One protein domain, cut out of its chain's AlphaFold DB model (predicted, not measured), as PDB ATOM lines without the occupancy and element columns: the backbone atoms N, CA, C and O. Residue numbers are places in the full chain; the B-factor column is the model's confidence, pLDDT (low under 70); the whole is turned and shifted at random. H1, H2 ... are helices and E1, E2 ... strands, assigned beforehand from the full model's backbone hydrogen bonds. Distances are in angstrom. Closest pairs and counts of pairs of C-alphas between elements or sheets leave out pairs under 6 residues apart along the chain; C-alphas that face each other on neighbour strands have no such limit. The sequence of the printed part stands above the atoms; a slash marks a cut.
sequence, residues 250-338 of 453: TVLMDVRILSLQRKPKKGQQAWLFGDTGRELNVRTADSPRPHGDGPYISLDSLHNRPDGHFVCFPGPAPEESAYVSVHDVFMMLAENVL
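What this domain is: This is residues 250 to 338 of the 453 residues of the protein "DUF4237 domain-containing protein" of Actinomadura sp. 7K507 (UniProt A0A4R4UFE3). Two small two-stranded hairpins, E1 with E2 and E3 with E4, are set apart along the longest axis; H2 bridges them, and a wide loop, residues 299 to 322, reaches from E3 across to E2 and returns to E4. H1 and H3 pack on each other, apart from H2. The printed part has 89 residues, with three named helices and four named strands in the order H1 E1 E2 H2 E3 E4 H3; both sheets are antiparallel and the class is mixed. It is compact, with a radius of gyration of the C-alphas of 13.4 A and spans of 46 by 33 by 21 A.

How they stand to each other: E1, residues 258 to 263, and E2, residues 268 to 273, form an antiparallel hairpin at 153 degrees, with N 259 and O 272 2.8 A apart, within hydrogen-bond range. Residues 270 to 271 of E2 also pair, antiparallel, with residues 305 to 306. The closest C-alphas of E1 and H2, residues 275 to 284, are those of Leu 258 and Gly 277, 6.2 A apart. E3, residues 296 to 298, and E4, residues 323 to 325, form an antiparallel hairpin at 156 degrees; N 297 and O 324 are within hydrogen-bond range at 2.9 A. The closest C-alphas of H2 and E4 are those of Thr 284 and Tyr 323, 6.0 A apart. H1, residues 250 to 254, and H3, residues 326 to 337, touch, closest at the C-alphas of Asp 254 and Leu 333, 7.0 A. In H1, H2 and H3 every O i to N i+4 pair is within hydrogen-bond range.

Where its parts are: H1 begins at C-alpha 250 (28.990, 134.170, 17.607). E1 measures 15.9 A, E2 15.4 A, H2 14.4 A and H3 16.9 A. H3 ends at C-alpha 337 (35.401, 138.909, 6.166).

The domain as a whole: The C-alphas of Lys 265 and His 291 are the two farthest apart, 45.6 A. The printed part has no cut. The links H2 to E3 and E3 to E4 are long. Residues 264 and 293 have pLDDT under 70.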
ATOM      1  N   THR A 250      29.232 133.693  18.976       94.44
ATOM      2  CA  THR A 250      28.990 134.170  17.607       94.44
ATOM      3  C   THR A 250      30.288 134.181  16.810       94.44
ATOM      4  O   THR A 250      30.334 133.579  15.745       94.44
ATOM      5  N   VAL A 251      31.363 134.749  17.371       96.88
ATOM      6  CA  VAL A 251      32.700 134.729  16.750       96.88
ATOM      7  C   VAL A 251      33.126 133.293  16.446       96.88
ATOM      8  O   VAL A 251      33.483 132.978  15.315       96.88
ATOM      9  N   LEU A 252      33.010 132.390  17.426       97.12
ATOM     10  CA  LEU A 252      33.377 130.977  17.272       97.12
ATOM     11  C   LEU A 252      32.541 130.236  16.218       97.12
ATOM     12  O   LEU A 252      33.026 129.282  15.604       97.12
ATOM     13  N   MET A 253      31.287 130.639  16.022       95.44
ATOM     14  CA  MET A 253      30.427 130.099  14.972       95.44
ATOM     15  C   MET A 253      30.822 130.639  13.595       95.44
ATOM     16  O   MET A 253      30.915 129.857  12.648       95.44
ATOM     17  N   ASP A 254      31.104 131.939  13.491       95.50
ATOM     18  CA  ASP A 254      31.508 132.599  12.244       95.50
ATOM     19  C   ASP A 254      32.824 132.025  11.707       95.50
ATOM     20  O   ASP A 254      32.972 131.842  10.499       95.50
ATOM     21  N   VAL A 255      33.750 131.641  12.593       96.62
ATOM     22  CA  VAL A 255      34.997 130.942  12.222       96.62
ATOM     23  C   VAL A 255      34.867 129.416  12.156       96.62
ATOM     24  O   VAL A 255      35.850 128.702  11.971       96.62
ATOM     25  N   ARG A 256      33.642 128.891  12.284       96.75
ATOM     26  CA  ARG A 256      33.306 127.458  12.192       96.75
ATOM     27  C   ARG A 256      34.046 126.570  13.202       96.75
ATOM     28  O   ARG A 256      34.123 125.350  13.020       96.75
ATOM     29  N   ILE A 257      34.529 127.146  14.304       96.88
ATOM     30  CA  ILE A 257      35.005 126.383  15.463       96.88
ATOM     31  C   ILE A 257      33.816 125.683  16.121       96.88
ATOM     32  O   ILE A 257      33.897 124.500  16.459       96.88
ATOM     33  N   LEU A 258      32.675 126.368  16.219       96.12
ATOM     34  CA  LEU A 258      31.425 125.808  16.722       96.12
ATOM     35  C   LEU A 258      30.314 125.812  15.675       96.12
ATOM     36  O   LEU A 258      30.288 126.600  14.736       96.12
ATOM     37  N   SER A 259      29.364 124.907  15.866       94.12
ATOM     38  CA  SER A 259      28.116 124.825  15.121       94.12
ATOM     39  C   SER A 259      26.978 124.513  16.087       94.12
ATOM     40  O   SER A 259      27.105 123.646  16.957       94.12
ATOM     41  N   LEU A 260      25.857 125.220  15.950       91.25
ATOM     42  CA  LEU A 260      24.666 124.934  16.741       91.25
ATOM     43  C   LEU A 260      23.924 123.753  16.112       91.25
ATOM     44  O   LEU A 260      23.318 123.886  15.047       91.25
ATOM     45  N   GLN A 261      23.939 122.595  16.772       87.75
ATOM     46  CA  GLN A 261      23.164 121.445  16.316       87.75
ATOM     47  C   GLN A 261      21.830 121.358  17.040       87.75
ATOM     48  O   GLN A 261      21.755 121.338  18.267       87.75
ATOM     49  N   ARG A 262      20.762 121.224  16.250       85.56
ATOM     50  CA  ARG A 262      19.400 121.013  16.734       85.56
ATOM     51  C   ARG A 262      18.964 119.596  16.393       85.56
ATOM     52  O   ARG A 262      18.973 119.202  15.229       85.56
ATOM     53  N   LYS A 263      18.538 118.828  17.397       81.00
ATOM     54  CA  LYS A 263      17.895 117.515  17.235       81.00
ATOM     55  C   LYS A 263      16.449 117.614  17.730       81.00
ATOM     56  O   LYS A 263      16.174 117.217  18.864       81.00
ATOM     57  N   PRO A 264      15.506 118.088  16.887       68.75
ATOM     58  CA  PRO A 264      14.129 118.379  17.300       68.75
ATOM     59  C   PRO A 264      13.426 117.171  17.922       68.75
ATOM     60  O   PRO A 264      12.794 117.287  18.964       68.75
ATOM     61  N   LYS A 265      13.629 115.976  17.347       73.44
ATOM     62  CA  LYS A 265      13.044 114.716  17.841       73.44
ATOM     63  C   LYS A 265      13.535 114.297  19.234       73.44
ATOM     64  O   LYS A 265      12.913 113.442  19.848       73.44
ATOM     65  N   LYS A 266      14.656 114.853  19.710       75.06
ATOM     66  CA  LYS A 266      15.230 114.579  21.037       75.06
ATOM     67  C   LYS A 266      15.108 115.768  21.996       75.06
ATOM     68  O   LYS A 266      15.593 115.663  23.113       75.06
ATOM     69  N   GLY A 267      14.526 116.891  21.558       74.00
ATOM     70  CA  GLY A 267      14.485 118.131  22.342       74.00
ATOM     71  C   GLY A 267      15.870 118.682  22.704       74.00
ATOM     72  O   GLY A 267      15.997 119.404  23.682       74.00
ATOM     73  N   GLN A 268      16.915 118.310  21.956       76.50
ATOM     74  CA  GLN A 268      18.303 118.662  22.266       76.50
ATOM     75  C   GLN A 268      18.800 119.756  21.322       76.50
ATOM     76  O   GLN A 268      18.707 119.612  20.098       76.50
ATOM     77  N   GLN A 269      19.356 120.819  21.898       85.19
ATOM     78  CA  GLN A 269      20.105 121.857  21.198       85.19
ATOM     79  C   GLN A 269      21.423 122.066  21.937       85.19
ATOM     80  O   GLN A 269      21.426 122.236  23.153       85.19
ATOM     81  N   ALA A 270      22.532 121.977  21.213       90.38
ATOM     82  CA  ALA A 270      23.851 122.126  21.804       90.38
ATOM     83  C   ALA A 270      24.840 122.693  20.792       90.38
ATOM     84  O   ALA A 270      24.762 122.410  19.589       90.38
ATOM     85  N   TRP A 271      25.795 123.456  21.302       93.06
ATOM     86  CA  TRP A 271      27.007 123.789  20.580       93.06
ATOM     87  C   TRP A 271      27.877 122.541  20.465       93.06
ATOM     88  O   TRP A 271      28.188 121.875  21.452       93.06
ATOM     89  N   LEU A 272      28.255 122.208  19.238       93.62
ATOM     90  CA  LEU A 272      29.194 121.139  18.920       93.62
ATOM     91  C   LEU A 272      30.306 121.708  18.050       93.62
ATOM     92  O   LEU A 272      30.135 122.756  17.429       93.62
ATOM     93  N   PHE A 273      31.430 121.004  17.959       94.94
ATOM     94  CA  PHE A 273      32.502 121.430  17.063       94.94
ATOM     95  C   PHE A 273      32.002 121.516  15.618       94.94
ATOM     96  O   PHE A 273      31.319 120.610  15.125       94.94
ATOM     97  N   GLY A 274      32.330 122.621  14.954       94.69
ATOM     98  CA  GLY A 274      32.260 122.737  13.503       94.69
ATOM     99  C   GLY A 274      33.433 122.005  12.843       94.69
ATOM    100  O   GLY A 274      34.106 121.197  13.484       94.69
ATOM    101  N   ASP A 275      33.656 122.254  11.554       94.06
ATOM    102  CA  ASP A 275      34.758 121.623  10.813       94.06
ATOM    103  C   ASP A 275      36.114 122.077  11.369       94.06
ATOM    104  O   ASP A 275      36.884 121.240  11.837       94.06
ATOM    105  N   THR A 276      36.331 123.393  11.457       94.81
ATOM    106  CA  THR A 276      37.549 123.994  12.021       94.81
ATOM    107  C   THR A 276      37.791 123.540  13.459       94.81
ATOM    108  O   THR A 276      38.907 123.202  13.836       94.81
ATOM    109  N   GLY A 277      36.738 123.468  14.281       95.44
ATOM    110  CA  GLY A 277      36.866 123.034  15.675       95.44
ATOM    111  C   GLY A 277      37.291 121.571  15.812       95.44
ATOM    112  O   GLY A 277      38.053 121.233  16.715       95.44
ATOM    113  N   ARG A 278      36.831 120.692  14.910       93.44
ATOM    114  CA  ARG A 278      37.272 119.289  14.876       93.44
ATOM    115  C   ARG A 278      38.734 119.176  14.468       93.44
ATOM    116  O   ARG A 278      39.458 118.407  15.092       93.44
ATOM    117  N   GLU A 279      39.143 119.926  13.453       92.62
ATOM    118  CA  GLU A 279      40.525 119.957  12.976       92.62
ATOM    119  C   GLU A 279      41.479 120.456  14.066       92.62
ATOM    120  O   GLU A 279      42.425 119.753  14.423       92.62
ATOM    121  N   LEU A 280      41.157 121.589  14.697       94.19
ATOM    122  CA  LEU A 280      41.908 122.116  15.838       94.19
ATOM    123  C   LEU A 280      41.989 121.111  16.986       94.19
ATOM    124  O   LEU A 280      43.053 120.938  17.580       94.19
ATOM    125  N   ASN A 281      40.883 120.427  17.292       93.12
ATOM    126  CA  ASN A 281      40.869 119.418  18.341       93.12
ATOM    127  C   ASN A 281      41.811 118.248  18.028       93.12
ATOM    128  O   ASN A 281      42.549 117.822  18.908       93.12
ATOM    129  N   VAL A 282      41.811 117.746  16.791       89.62
ATOM    130  CA  VAL A 282      42.739 116.682  16.370       89.62
ATOM    131  C   VAL A 282      44.190 117.161  16.428       89.62
ATOM    132  O   VAL A 282      45.055 116.413  16.866       89.62
ATOM    133  N   ARG A 283      44.447 118.406  16.024       90.12
ATOM    134  CA  ARG A 283      45.796 118.972  15.945       90.12
ATOM    135  C   ARG A 283      46.423 119.284  17.298       90.12
ATOM    136  O   ARG A 283      47.630 119.150  17.450       90.12
ATOM    137  N   THR A 284      45.640 119.761  18.260       94.25
ATOM    138  CA  THR A 284      46.187 120.392  19.477       94.25
ATOM    139  C   THR A 284      45.954 119.590  20.751       94.25
ATOM    140  O   THR A 284      46.622 119.853  21.748       94.25
ATOM    141  N   ALA A 285      45.045 118.608  20.759       93.81
ATOM    142  CA  ALA A 285      44.730 117.850  21.975       93.81
ATOM    143  C   ALA A 285      45.968 117.163  22.572       93.81
ATOM    144  O   ALA A 285      46.233 117.318  23.768       93.81
ATOM    145  N   ASP A 286      46.729 116.479  21.717       95.44
ATOM    146  CA  ASP A 286      47.847 115.612  22.102       95.44
ATOM    147  C   ASP A 286      49.216 116.307  21.952       95.44
ATOM    148  O   ASP A 286      50.238 115.770  22.380       95.44
ATOM    149  N   SER A 287      49.238 117.496  21.339       93.94
ATOM    150  CA  SER A 287      50.456 118.222  20.966       93.94
ATOM    151  C   SER A 287      51.084 118.987  22.135       93.94
ATOM    152  O   SER A 287      50.356 119.438  23.035       93.94
ATOM    153  N   PRO A 288      52.421 119.175  22.119       92.88
ATOM    154  CA  PRO A 288      53.127 120.015  23.081       92.88
ATOM    155  C   PRO A 288      52.476 121.391  23.218       92.88
ATOM    156  O   PRO A 288      51.940 121.943  22.258       92.88
ATOM    157  N   ARG A 289      52.487 121.938  24.437       91.12
ATOM    158  CA  ARG A 289      51.920 123.267  24.682       91.12
ATOM    159  C   ARG A 289      52.881 124.341  24.172       91.12
ATOM    160  O   ARG A 289      54.091 124.166  24.307       91.12
ATOM    161  N   PRO A 290      52.356 125.437  23.601       87.12
ATOM    162  CA  PRO A 290      53.188 126.523  23.115       87.12
ATOM    163  C   PRO A 290      53.959 127.147  24.280       87.12
ATOM    164  O   PRO A 290      53.449 127.242  25.396       87.12
ATOM    165  N   HIS A 291      55.180 127.594  24.004       74.62
ATOM    166  CA  HIS A 291      56.061 128.209  24.999       74.62
ATOM    167  C   HIS A 291      55.759 129.700  25.263       74.62
ATOM    168  O   HIS A 291      56.417 130.303  26.106       74.62
ATOM    169  N   GLY A 292      54.789 130.299  24.557       70.06
ATOM    170  CA  GLY A 292      54.454 131.725  24.652       70.06
ATOM    171  C   GLY A 292      53.325 132.061  25.636       70.06
ATOM    172  O   GLY A 292      52.412 131.267  25.856       70.06
ATOM    173  N   ASP A 293      53.342 133.296  26.147       68.19
ATOM    174  CA  ASP A 293      52.378 133.842  27.124       68.19
ATOM    175  C   ASP A 293      51.056 134.336  26.496       68.19
ATOM    176  O   ASP A 293      50.325 135.144  27.076       68.19
ATOM    177  N   GLY A 294      50.734 133.874  25.286       80.75
ATOM    178  CA  GLY A 294      49.520 134.276  24.582       80.75
ATOM    179  C   GLY A 294      48.243 133.824  25.308       80.75
ATOM    180  O   GLY A 294      48.238 132.799  25.989       80.75
ATOM    181  N   PRO A 295      47.121 134.546  25.165       94.06
ATOM    182  CA  PRO A 295      45.836 134.069  25.653       94.06
ATOM    183  C   PRO A 295      45.283 132.952  24.748       94.06
ATOM    184  O   PRO A 295      45.130 133.124  23.536       94.06
ATOM    185  N   TYR A 296      44.923 131.823  25.353       95.06
ATOM    186  CA  TYR A 296      44.375 130.629  24.708       95.06
ATOM    187  C   TYR A 296      42.978 130.288  25.221       95.06
ATOM    188  O   TYR A 296      42.613 130.568  26.364       95.06
ATOM    189  N   ILE A 297      42.201 129.621  24.371       94.81
ATOM    190  CA  ILE A 297      40.867 129.108  24.682       94.81
ATOM    191  C   ILE A 297      40.913 127.580  24.680       94.81
ATOM    192  O   ILE A 297      41.306 126.970  23.687       94.81
ATOM    193  N   SER A 298      40.462 126.958  25.772       93.94
ATOM    194  CA  SER A 298      40.248 125.508  25.841       93.94
ATOM    195  C   SER A 298      39.022 125.101  25.020       93.94
ATOM    196  O   SER A 298      37.905 125.552  25.290       93.94
ATOM    197  N   LEU A 299      39.218 124.211  24.045       93.81
ATOM    198  CA  LEU A 299      38.164 123.783  23.125       93.81
ATOM    199  C   LEU A 299      37.207 122.758  23.744       93.81
ATOM    200  O   LEU A 299      36.017 122.772  23.434       93.81
ATOM    201  N   ASP A 300      37.680 121.894  24.643       87.31
ATOM    202  CA  ASP A 300      36.851 120.829  25.231       87.31
ATOM    203  C   ASP A 300      35.626 121.376  25.966       87.31
ATOM    204  O   ASP A 300      34.532 120.823  25.858       87.31
ATOM    205  N   SER A 301      35.799 122.499  26.669       83.81
ATOM    206  CA  SER A 301      34.733 123.173  27.423       83.81
ATOM    207  C   SER A 301      33.602 123.726  26.543       83.81
ATOM    208  O   SER A 301      32.526 124.078  27.037       83.81
ATOM    209  N   LEU A 302      33.845 123.808  25.233       90.31
ATOM    210  CA  LEU A 302      32.915 124.338  24.243       90.31
ATOM    211  C   LEU A 302      32.078 123.231  23.591       90.31
ATOM    212  O   LEU A 302      31.010 123.508  23.039       90.31
ATOM    213  N   HIS A 303      32.545 121.981  23.645       87.44
ATOM    214  CA  HIS A 303      31.862 120.859  23.022       87.44
ATOM    215  C   HIS A 303      30.685 120.369  23.866       87.44
ATOM    216  O   HIS A 303      30.797 120.165  25.072       87.44
ATOM    217  N   ASN A 304      29.555 120.105  23.208       88.75
ATOM    218  CA  ASN A 304      28.326 119.607  23.829       88.75
ATOM    219  C   ASN A 304      27.780 120.543  24.925       88.75
ATOM    220  O   ASN A 304      27.135 120.108  25.882       88.75
ATOM    221  N   ARG A 305      28.029 121.845  24.772       87.81
ATOM    222  CA  ARG A 305      27.506 122.891  25.651       87.81
ATOM    223  C   ARG A 305      26.036 123.182  25.304       87.81
ATOM    224  O   ARG A 305      25.720 123.208  24.113       87.81
ATOM    225  N   PRO A 306      25.144 123.430  26.285       87.31
ATOM    226  CA  PRO A 306      23.775 123.875  26.013       87.31
ATOM    227  C   PRO A 306      23.727 125.107  25.104       87.31
ATOM    228  O   PRO A 306      24.675 125.897  25.071       87.31
ATOM    229  N   ASP A 307      22.632 125.266  24.364       83.81
ATOM    230  CA  ASP A 307      22.421 126.436  23.520       83.81
ATOM    231  C   ASP A 307      22.338 127.734  24.339       83.81
ATOM    232  O   ASP A 307      22.004 127.746  25.523       83.81
ATOM    233  N   GLY A 308      22.696 128.845  23.697       86.94
ATOM    234  CA  GLY A 308      22.765 130.159  24.332       86.94
ATOM    235  C   GLY A 308      24.053 130.901  24.000       86.94
ATOM    236  O   GLY A 308      25.053 130.299  23.598       86.94
ATOM    237  N   HIS A 309      24.002 132.223  24.152       93.31
ATOM    238  CA  HIS A 309      25.175 133.078  24.027       93.31
ATOM    239  C   HIS A 309      26.112 132.851  25.215       93.31
ATOM    240  O   HIS A 309      25.664 132.739  26.357       93.31
ATOM    241  N   PHE A 310      27.411 132.791  24.950       94.44
ATOM    242  CA  PHE A 310      28.422 132.736  25.995       94.44
ATOM    243  C   PHE A 310      29.708 133.407  25.533       94.44
ATOM    244  O   PHE A 310      29.986 133.492  24.336       94.44
ATOM    245  N   VAL A 311      30.496 133.813  26.517       95.56
ATOM    246  CA  VAL A 311      31.791 134.466  26.355       95.56
ATOM    247  C   VAL A 311      32.881 133.508  26.820       95.56
ATOM    248  O   VAL A 311      32.711 132.806  27.823       95.56
ATOM    249  N   CYS A 312      33.974 133.433  26.070       95.00
ATOM    250  CA  CYS A 312      35.168 132.702  26.463       95.00
ATOM    251  C   CYS A 312      36.029 133.564  27.385       95.00
ATOM    252  O   CYS A 312      36.104 134.778  27.224       95.00
ATOM    253  N   PHE A 313      36.720 132.914  28.317       92.25
ATOM    254  CA  PHE A 313      37.705 133.549  29.187       92.25
ATOM    255  C   PHE A 313      39.077 132.991  28.815       92.25
ATOM    256  O   PHE A 313      39.407 131.887  29.252       92.25
ATOM    257  N   PRO A 314      39.831 133.685  27.946       93.69
ATOM    258  CA  PRO A 314      41.154 133.233  27.561       93.69
ATOM    259  C   PRO A 314      42.108 133.207  28.758       93.69
ATOM    260  O   PRO A 314      42.004 134.031  29.668       93.69
ATOM    261  N   GLY A 315      43.044 132.268  28.744       91.81
ATOM    262  CA  GLY A 315      44.051 132.095  29.787       91.81
ATOM    263  C   GLY A 315      45.314 131.436  29.235       91.81
ATOM    264  O   GLY A 315      45.489 131.409  28.019       91.81
ATOM    265  N   PRO A 316      46.196 130.890  30.086       92.00
ATOM    266  CA  PRO A 316      47.339 130.120  29.602       92.00
ATOM    267  C   PRO A 316      46.876 128.892  28.805       92.00
ATOM    268  O   PRO A 316      45.741 128.423  28.958       92.00
ATOM    269  N   ALA A 317      47.764 128.347  27.969       90.62
ATOM    270  CA  ALA A 317      47.481 127.120  27.236       90.62
ATOM    271  C   ALA A 317      47.076 125.997  28.217       90.62
ATOM    272  O   ALA A 317      47.777 125.753  29.203       90.62
ATOM    273  N   PRO A 318      45.936 125.319  27.997       89.62
ATOM    274  CA  PRO A 318      45.420 124.334  28.941       89.62
ATOM    275  C   PRO A 318      46.299 123.080  28.986       89.62
ATOM    276  O   PRO A 318      46.784 122.626  27.959       89.62
ATOM    277  N   GLU A 319      46.450 122.456  30.156       87.88
ATOM    278  CA  GLU A 319      47.358 121.310  30.317       87.88
ATOM    279  C   GLU A 319      46.909 120.058  29.530       87.88
ATOM    280  O   GLU A 319      47.736 119.410  28.897       87.88
ATOM    281  N   GLU A 320      45.609 119.733  29.495       85.19
ATOM    282  CA  GLU A 320      45.095 118.432  28.996       85.19
ATOM    283  C   GLU A 320      43.981 118.536  27.934       85.19
ATOM    284  O   GLU A 320      43.350 117.542  27.573       85.19
ATOM    285  N   SER A 321      43.715 119.734  27.410       86.69
ATOM    286  CA  SER A 321      42.668 119.935  26.399       86.69
ATOM    287  C   SER A 321      43.223 120.501  25.104       86.69
ATOM    288  O   SER A 321      44.195 121.252  25.116       86.69
ATOM    289  N   ALA A 322      42.524 120.237  24.002       93.75
ATOM    290  CA  ALA A 322      42.720 120.991  22.774       93.75
ATOM    291  C   ALA A 322      42.544 122.500  23.011       93.75
ATOM    292  O   ALA A 322      41.786 122.924  23.894       93.75
ATOM    293  N   TYR A 323      43.242 123.302  22.214       94.50
ATOM    294  CA  TYR A 323      43.318 124.745  22.396       94.50
ATOM    295  C   TYR A 323      43.408 125.495  21.068       94.50
ATOM    296  O   TYR A 323      43.677 124.926  20.013       94.50
ATOM    297  N   VAL A 324      43.167 126.799  21.136       95.31
ATOM    298  CA  VAL A 324      43.399 127.755  20.049       95.31
ATOM    299  C   VAL A 324      43.801 129.091  20.666       95.31
ATOM    300  O   VAL A 324      43.286 129.438  21.734       95.31
ATOM    301  N   SER A 325      44.739 129.821  20.058       95.25
ATOM    302  CA  SER A 325      45.077 131.161  20.546       95.25
ATOM    303  C   SER A 325      43.971 132.154  20.180       95.25
ATOM    304  O   SER A 325      43.250 131.973  19.197       95.25
ATOM    305  N   VAL A 326      43.812 133.218  20.968       97.12
ATOM    306  CA  VAL A 326      42.869 134.301  20.633       97.12
ATOM    307  C   VAL A 326      43.245 134.956  19.304       97.12
ATOM    308  O   VAL A 326      42.361 135.270  18.509       97.12
ATOM    309  N   HIS A 327      44.545 135.121  19.050       95.81
ATOM    310  CA  HIS A 327      45.044 135.678  17.796       95.81
ATOM    311  C   HIS A 327      44.631 134.809  16.599       95.81
ATOM    312  O   HIS A 327      44.025 135.335  15.672       95.81
ATOM    313  N   ASP A 328      44.787 133.482  16.671       95.56
ATOM    314  CA  ASP A 328      44.357 132.569  15.598       95.56
ATOM    315  C   ASP A 328      42.846 132.644  15.346       95.56
ATOM    316  O   ASP A 328      42.401 132.631  14.198       95.56
ATOM    317  N   VAL A 329      42.027 132.746  16.404       97.81
ATOM    318  CA  VAL A 329      40.570 132.919  16.255       97.81
ATOM    319  C   VAL A 329      40.263 134.195  15.471       97.81
ATOM    320  O   VAL A 329      39.424 134.180  14.568       97.81
ATOM    321  N   PHE A 330      40.943 135.298  15.784       98.31
ATOM    322  CA  PHE A 330      40.748 136.560  15.077       98.31
ATOM    323  C   PHE A 330      41.366 136.577  13.684       98.31
ATOM    324  O   PHE A 330      40.807 137.220  12.797       98.31
ATOM    325  N   MET A 331      42.438 135.827  13.450       97.06
ATOM    326  CA  MET A 331      42.996 135.631  12.119       97.06
ATOM    327  C   MET A 331      41.981 134.910  11.227       97.06
ATOM    328  O   MET A 331      41.636 135.417  10.162       97.06
ATOM    329  N   MET A 332      41.381 133.813  11.709       97.19
ATOM    330  CA  MET A 332      40.294 133.119  11.001       97.19
ATOM    331  C   MET A 332      39.085 134.037  10.758       97.19
ATOM    332  O   MET A 332      38.463 133.987   9.694       97.19
ATOM    333  N   LEU A 333      38.738 134.892  11.728       97.81
ATOM    334  CA  LEU A 333      37.641 135.851  11.577       97.81
ATOM    335  C   LEU A 333      37.955 136.887  10.494       97.81
ATOM    336  O   LEU A 333      37.101 137.160   9.650       97.81
ATOM    337  N   ALA A 334      39.167 137.445  10.504       97.50
ATOM    338  CA  ALA A 334      39.619 138.407   9.511       97.50
ATOM    339  C   ALA A 334      39.562 137.795   8.102       97.50
ATOM    340  O   ALA A 334      38.965 138.384   7.201       97.50
ATOM    341  N   GLU A 335      40.065 136.577   7.924       95.06
ATOM    342  CA  GLU A 335      40.047 135.883   6.630       95.06
ATOM    343  C   GLU A 335      38.647 135.604   6.094       95.06
ATOM    344  O   GLU A 335      38.421 135.627   4.883       95.06
ATOM    345  N   ASN A 336      37.680 135.379   6.983       94.19
ATOM    346  CA  ASN A 336      36.295 135.164   6.584       94.19
ATOM    347  C   ASN A 336      35.605 136.441   6.084       94.19
ATOM    348  O   ASN A 336      34.640 136.345   5.321       94.19
ATOM    349  N   VAL A 337      36.058 137.630   6.503       93.06
ATOM    350  CA  VAL A 337      35.401 138.909   6.166       93.06
ATOM    351  C   VAL A 337      36.136 139.749   5.126       93.06
ATOM    352  O   VAL A 337      35.553 140.699   4.577       93.06
ATOM    353  N   LEU A 338      37.403 139.431   4.875       93.38
ATOM    354  CA  LEU A 338      38.223 140.059   3.852       93.38
ATOM    355  C   LEU A 338      37.852 139.547   2.446       93.38
ATOM    356  O   LEU A 338      37.309 138.451   2.288       93.38
TER     357      LEU A 338